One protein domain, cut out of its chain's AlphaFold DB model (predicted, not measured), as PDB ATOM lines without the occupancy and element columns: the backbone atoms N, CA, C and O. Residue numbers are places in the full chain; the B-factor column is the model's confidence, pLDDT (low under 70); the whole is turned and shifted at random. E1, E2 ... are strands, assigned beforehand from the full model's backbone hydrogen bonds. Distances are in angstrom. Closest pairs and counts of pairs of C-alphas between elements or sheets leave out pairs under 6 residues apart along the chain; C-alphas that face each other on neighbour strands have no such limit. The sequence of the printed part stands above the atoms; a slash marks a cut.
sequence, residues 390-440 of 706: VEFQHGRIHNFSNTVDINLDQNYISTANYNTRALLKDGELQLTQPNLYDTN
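This is residues 390 to 440 of the 706 residues of the protein "Peptidase" of Lactobacillus sp. UMNPBX18 (UniProt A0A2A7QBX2). A single twisted sheet of five strands laid side by side in chain order, E2 to E6, has a short strand, E1, off to one side and a tail, residues 433 to 440, folding back over one face. The printed part has 51 residues, no named helix and six strands, E1 to E6; the class is all strand, with under half of the residues, 25, in named elements. It is compact, with a radius of gyration of the C-alphas of 10.7 A and spans of 32 by 26 by 15 A.

E1, residues 390 to 392, begins at C-alpha 390 (142.963, 187.656, 184.159). E2 is 396 to 398, E3 404 to 407 (10.0 A), E4 412 to 416 (12.7 A), E5 421 to 425 (11.6 A) and E6 428 to 432 (12.1 A), ending at C-alpha 432 (155.886, 165.963, 168.732).

E1 pairs with no named strand and is apart from E2. E2 to E6 form a meander, each strand the antiparallel neighbour of the one before, with hairpins throughout. N 397 and O 406 of E2 and E3 are 2.8 A apart, N 405 and O 414 of E3 and E4 3.0 A, N 413 and O 424 of E4 and E5 3.0 A, and N 423 and O 430 of E5 and E6 2.9 A, within hydrogen-bond range.

The printed part has no cut, and its links are tight. Residues 436 to 440 are under pLDDT 70.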
ATOM      1  N   VAL A 390     142.693 188.923 183.474       96.44
ATOM      2  CA  VAL A 390     142.963 187.656 184.159       96.44
ATOM      3  C   VAL A 390     144.464 187.421 184.115       96.44
ATOM      4  O   VAL A 390     145.037 187.220 183.048       96.44
ATOM      5  N   GLU A 391     145.096 187.468 185.279       94.81
ATOM      6  CA  GLU A 391     146.540 187.371 185.439       94.81
ATOM      7  C   GLU A 391     146.890 186.114 186.233       94.81
ATOM      8  O   GLU A 391     146.393 185.893 187.339       94.81
ATOM      9  N   PHE A 392     147.765 185.297 185.661       95.12
ATOM     10  CA  PHE A 392     148.321 184.108 186.290       95.12
ATOM     11  C   PHE A 392     149.819 184.338 186.522       95.12
ATOM     12  O   PHE A 392     150.534 184.660 185.575       95.12
ATOM     13  N   GLN A 393     150.302 184.154 187.754       91.06
ATOM     14  CA  GLN A 393     151.751 184.135 188.046       91.06
ATOM     15  C   GLN A 393     152.339 182.736 187.845       91.06
ATOM     16  O   GLN A 393     153.435 182.576 187.321       91.06
ATOM     17  N   HIS A 394     151.556 181.737 188.239       93.31
ATOM     18  CA  HIS A 394     151.771 180.315 188.024       93.31
ATOM     19  C   HIS A 394     150.423 179.711 187.643       93.31
ATOM     20  O   HIS A 394     149.375 180.242 188.032       93.31
ATOM     21  N   GLY A 395     150.408 178.596 186.920       93.56
ATOM     22  CA  GLY A 395     149.144 177.927 186.644       93.56
ATOM     23  C   GLY A 395     149.083 177.166 185.336       93.56
ATOM     24  O   GLY A 395     149.869 177.344 184.403       93.56
ATOM     25  N   ARG A 396     148.069 176.307 185.291       94.19
ATOM     26  CA  ARG A 396     147.814 175.406 184.183       94.19
ATOM     27  C   ARG A 396     146.317 175.279 183.947       94.19
ATOM     28  O   ARG A 396     145.567 175.008 184.882       94.19
ATOM     29  N   ILE A 397     145.890 175.437 182.698       95.25
ATOM     30  CA  ILE A 397     144.513 175.204 182.258       95.25
ATOM     31  C   ILE A 397     144.534 173.949 181.394       95.25
ATOM     32  O   ILE A 397     145.049 173.973 180.279       95.25
ATOM     33  N   HIS A 398     143.986 172.849 181.904       95.38
ATOM     34  CA  HIS A 398     143.989 171.578 181.190       95.38
ATOM     35  C   HIS A 398     142.704 170.783 181.420       95.38
ATOM     36  O   HIS A 398     142.029 170.933 182.438       95.38
ATOM     37  N   ASN A 399     142.366 169.914 180.468       94.81
ATOM     38  CA  ASN A 399     141.348 168.895 180.699       94.81
ATOM     39  C   ASN A 399     141.932 167.703 181.483       94.81
ATOM     40  O   ASN A 399     143.150 167.552 181.600       94.81
ATOM     41  N   PHE A 400     141.068 166.814 181.981       93.06
ATOM     42  CA  PHE A 400     141.480 165.649 182.780       93.06
ATOM     43  C   PHE A 400     142.537 164.775 182.082       93.06
ATOM     44  O   PHE A 400     143.477 164.300 182.713       93.06
ATOM     45  N   SER A 401     142.419 164.613 180.761       90.62
ATOM     46  CA  SER A 401     143.335 163.798 179.955       90.62
ATOM     47  C   SER A 401     144.606 164.532 179.506       90.62
ATOM     48  O   SER A 401     145.424 163.939 178.808       90.62
ATOM     49  N   ASN A 402     144.783 165.813 179.854       90.69
ATOM     50  CA  ASN A 402     145.897 166.666 179.408       90.69
ATOM     51  C   ASN A 402     146.060 166.744 177.873       90.69
ATOM     52  O   ASN A 402     147.164 166.977 177.366       90.69
ATOM     53  N   THR A 403     144.981 166.504 177.123       92.06
ATOM     54  CA  THR A 403     144.952 166.599 175.657       92.06
ATOM     55  C   THR A 403     144.663 168.008 175.168       92.06
ATOM     56  O   THR A 403     144.881 168.275 173.997       92.06
ATOM     57  N   VAL A 404     144.194 168.900 176.036       95.56
ATOM     58  CA  VAL A 404     144.199 170.354 175.848       95.56
ATOM     59  C   VAL A 404     144.884 170.919 177.077       95.56
ATOM     60  O   VAL A 404     144.490 170.571 178.191       95.56
ATOM     61  N   ASP A 405     145.934 171.709 176.882       94.12
ATOM     62  CA  ASP A 405     146.801 172.123 177.979       94.12
ATOM     63  C   ASP A 405     147.496 173.454 177.684       94.12
ATOM     64  O   ASP A 405     148.229 173.576 176.701       94.12
ATOM     65  N   ILE A 406     147.264 174.433 178.553       95.06
ATOM     66  CA  ILE A 406     147.951 175.720 178.607       95.06
ATOM     67  C   ILE A 406     148.730 175.727 179.913       95.06
ATOM     68  O   ILE A 406     148.124 175.749 180.983       95.06
ATOM     69  N   ASN A 407     150.054 175.711 179.830       92.75
ATOM     70  CA  ASN A 407     150.925 175.668 180.994       92.75
ATOM     71  C   ASN A 407     151.843 176.887 180.990       92.75
ATOM     72  O   ASN A 407     152.712 177.022 180.126       92.75
ATOM     73  N   LEU A 408     151.633 177.768 181.963       92.56
ATOM     74  CA  LEU A 408     152.362 179.027 182.080       92.56
ATOM     75  C   LEU A 408     153.715 178.841 182.770       92.56
ATOM     76  O   LEU A 408     154.652 179.566 182.467       92.56
ATOM     77  N   ASP A 409     153.856 177.815 183.611       91.62
ATOM     78  CA  ASP A 409     155.132 177.479 184.255       91.62
ATOM     79  C   ASP A 409     156.137 176.903 183.248       91.62
ATOM     80  O   ASP A 409     157.348 177.085 183.370       91.62
ATOM     81  N   GLN A 410     155.628 176.199 182.235       88.88
ATOM     82  CA  GLN A 410     156.426 175.566 181.180       88.88
ATOM     83  C   GLN A 410     156.375 176.314 179.836       88.88
ATOM     84  O   GLN A 410     156.962 175.833 178.864       88.88
ATOM     85  N   ASN A 411     155.694 177.466 179.778       90.81
ATOM     86  CA  ASN A 411     155.560 178.345 178.611       90.81
ATOM     87  C   ASN A 411     155.057 177.652 177.330       90.81
ATOM     88  O   ASN A 411     155.652 177.815 176.261       90.81
ATOM     89  N   TYR A 412     153.961 176.884 177.406       91.88
ATOM     90  CA  TYR A 412     153.354 176.294 176.207       91.88
ATOM     91  C   TYR A 412     151.823 176.318 176.167       91.88
ATOM     92  O   TYR A 412     151.136 176.326 177.189       91.88
ATOM     93  N   ILE A 413     151.294 176.224 174.945       95.19
ATOM     94  CA  ILE A 413     149.898 175.888 174.633       95.19
ATOM     95  C   ILE A 413     149.914 174.636 173.764       95.19
ATOM     96  O   ILE A 413     150.667 174.587 172.795       95.19
ATOM     97  N   SER A 414     149.108 173.621 174.076       94.12
ATOM     98  CA  SER A 414     149.124 172.371 173.317       94.12
ATOM     99  C   SER A 414     147.779 171.662 173.212       94.12
ATOM    100  O   SER A 414     146.924 171.757 174.098       94.12
ATOM    101  N   THR A 415     147.638 170.891 172.135       94.75
ATOM    102  CA  THR A 415     146.599 169.873 171.977       94.75
ATOM    103  C   THR A 415     147.215 168.538 171.565       94.75
ATOM    104  O   THR A 415     148.235 168.510 170.880       94.75
ATOM    105  N   ALA A 416     146.641 167.413 171.990       92.81
ATOM    106  CA  ALA A 416     147.191 166.088 171.711       92.81
ATOM    107  C   ALA A 416     146.125 165.042 171.380       92.81
ATOM    108  O   ALA A 416     145.005 165.079 171.888       92.81
ATOM    109  N   ASN A 417     146.517 164.067 170.564       91.38
ATOM    110  CA  ASN A 417     145.815 162.799 170.374       91.38
ATOM    111  C   ASN A 417     146.748 161.628 170.751       91.38
ATOM    112  O   ASN A 417     147.777 161.835 171.387       91.38
ATOM    113  N   TYR A 418     146.406 160.396 170.367       88.81
ATOM    114  CA  TYR A 418     147.211 159.208 170.685       88.81
ATOM    115  C   TYR A 418     148.600 159.160 170.025       88.81
ATOM    116  O   TYR A 418     149.446 158.403 170.486       88.81
ATOM    117  N   ASN A 419     148.843 159.939 168.967       87.38
ATOM    118  CA  ASN A 419     150.056 159.860 168.145       87.38
ATOM    119  C   ASN A 419     150.899 161.138 168.181       87.38
ATOM    120  O   ASN A 419     152.124 161.071 168.059       87.38
ATOM    121  N   THR A 420     150.246 162.291 168.331       90.06
ATOM    122  CA  THR A 420     150.862 163.600 168.123       90.06
ATOM    123  C   THR A 420     150.349 164.604 169.141       90.06
ATOM    124  O   THR A 420     149.147 164.671 169.413       90.06
ATOM    125  N   ARG A 421     151.257 165.437 169.647       91.50
ATOM    126  CA  ARG A 421     150.952 166.691 170.330       91.50
ATOM    127  C   ARG A 421     151.367 167.854 169.441       91.50
ATOM    128  O   ARG A 421     152.515 167.914 169.008       91.50
ATOM    129  N   ALA A 422     150.433 168.753 169.166       93.88
ATOM    130  CA  ALA A 422     150.709 170.051 168.578       93.88
ATOM    131  C   ALA A 422     150.935 171.047 169.714       93.88
ATOM    132  O   ALA A 422     150.116 171.118 170.630       93.88
ATOM    133  N   LEU A 423     152.037 171.790 169.677       92.44
ATOM    134  CA  LEU A 423     152.366 172.768 170.706       92.44
ATOM    135  C   LEU A 423     152.906 174.070 170.114       92.44
ATOM    136  O   LEU A 423     153.617 174.071 169.110       92.44
ATOM    137  N   LEU A 424     152.561 175.165 170.782       93.88
ATOM    138  CA  LEU A 424     153.214 176.460 170.683       93.88
ATOM    139  C   LEU A 424     154.103 176.605 171.913       93.88
ATOM    140  O   LEU A 424     153.579 176.665 173.026       93.88
ATOM    141  N   LYS A 425     155.422 176.606 171.722       89.88
ATOM    142  CA  LYS A 425     156.408 176.660 172.810       89.88
ATOM    143  C   LYS A 425     157.697 177.302 172.320       89.88
ATOM    144  O   LYS A 425     158.077 177.089 171.174       89.88
ATOM    145  N   ASP A 426     158.341 178.093 173.176       86.94
ATOM    146  CA  ASP A 426     159.634 178.741 172.896       86.94
ATOM    147  C   ASP A 426     159.651 179.560 171.582       86.94
ATOM    148  O   ASP A 426     160.680 179.701 170.929       86.94
ATOM    149  N   GLY A 427     158.498 180.116 171.185       87.81
ATOM    150  CA  GLY A 427     158.346 180.893 169.946       87.81
ATOM    151  C   GLY A 427     158.147 180.057 168.677       87.81
ATOM    152  O   GLY A 427     158.264 180.588 167.573       87.81
ATOM    153  N   GLU A 428     157.833 178.769 168.810       90.62
ATOM    154  CA  GLU A 428     157.761 177.833 167.692       90.62
ATOM    155  C   GLU A 428     156.441 177.071 167.631       90.62
ATOM    156  O   GLU A 428     155.827 176.772 168.656       90.62
ATOM    157  N   LEU A 429     156.050 176.676 166.417       93.81
ATOM    158  CA  LEU A 429     155.005 175.683 166.185       93.81
ATOM    159  C   LEU A 429     155.661 174.313 166.020       93.81
ATOM    160  O   LEU A 429     156.448 174.112 165.094       93.81
ATOM    161  N   GLN A 430     155.311 173.359 166.881       91.50
ATOM    162  CA  GLN A 430     155.913 172.027 166.878       91.50
ATOM    163  C   GLN A 430     154.844 170.931 166.871       91.50
ATOM    164  O   GLN A 430     153.805 171.043 167.523       91.50
ATOM    165  N   LEU A 431     155.126 169.839 166.161       92.38
ATOM    166  CA  LEU A 431     154.430 168.563 166.299       92.38
ATOM    167  C   LEU A 431     155.406 167.569 166.920       92.38
ATOM    168  O   LEU A 431     156.475 167.340 166.357       92.38
ATOM    169  N   THR A 432     155.051 166.959 168.043       89.56
ATOM    170  CA  THR A 432     155.886 165.963 168.732       89.56
ATOM    171  C   THR A 432     155.069 164.745 169.168       89.56
ATOM    172  O   THR A 432     153.874 164.659 168.885       89.56
ATOM    173  N   GLN A 433     155.713 163.769 169.804       87.44
ATOM    174  CA  GLN A 433     155.062 162.627 170.444       87.44
ATOM    175  C   GLN A 433     154.036 163.095 171.513       87.44
ATOM    176  O   GLN A 433     154.103 164.222 171.999       87.44
ATOM    177  N   PRO A 434     153.021 162.284 171.869       80.75
ATOM    178  CA  PRO A 434     151.874 162.747 172.666       80.75
ATOM    179  C   PRO A 434     152.179 162.985 174.162       80.75
ATOM    180  O   PRO A 434     151.359 163.560 174.889       80.75
ATOM    181  N   ASN A 435     153.346 162.539 174.626       73.06
ATOM    182  CA  ASN A 435     153.850 162.646 175.992       73.06
ATOM    183  C   ASN A 435     154.002 164.109 176.454       73.06
ATOM    184  O   ASN A 435     154.279 165.020 175.682       73.06
ATOM    185  N   LEU A 436     153.774 164.323 177.754       61.00
ATOM    186  CA  LEU A 436     153.590 165.647 178.364       61.00
ATOM    187  C   LEU A 436     154.876 166.497 178.424       61.00
ATOM    188  O   LEU A 436     154.804 167.705 178.612       61.00
ATOM    189  N   TYR A 437     156.047 165.877 178.267       61.50
ATOM    190  CA  TYR A 437     157.327 166.458 178.683       61.50
ATOM    191  C   TYR A 437     158.411 166.440 177.612       61.50
ATOM    192  O   TYR A 437     159.589 166.414 177.965       61.50
ATOM    193  N   ASP A 438     158.069 166.411 176.324       55.44
ATOM    194  CA  ASP A 438     159.120 166.226 175.327       55.44
ATOM    195  C   ASP A 438     159.931 167.511 175.080       55.44
ATOM    196  O   ASP A 438     159.631 168.330 174.215       55.44
ATOM    197  N   THR A 439     160.959 167.698 175.907       52.59
ATOM    198  CA  THR A 439     162.093 168.601 175.689       52.59
ATOM    199  C   THR A 439     163.169 167.963 174.813       52.59
ATOM    200  O   THR A 439     164.151 168.629 174.486       52.59
ATOM    201  N   ASN A 440     163.045 166.685 174.435       62.66
ATOM    202  CA  ASN A 440     164.000 166.090 173.519       62.66
ATOM    203  C   ASN A 440     163.591 166.487 172.114       62.66
ATOM    204  O   ASN A 440     162.539 166.069 171.664       62.66
TER     205      ASN A 440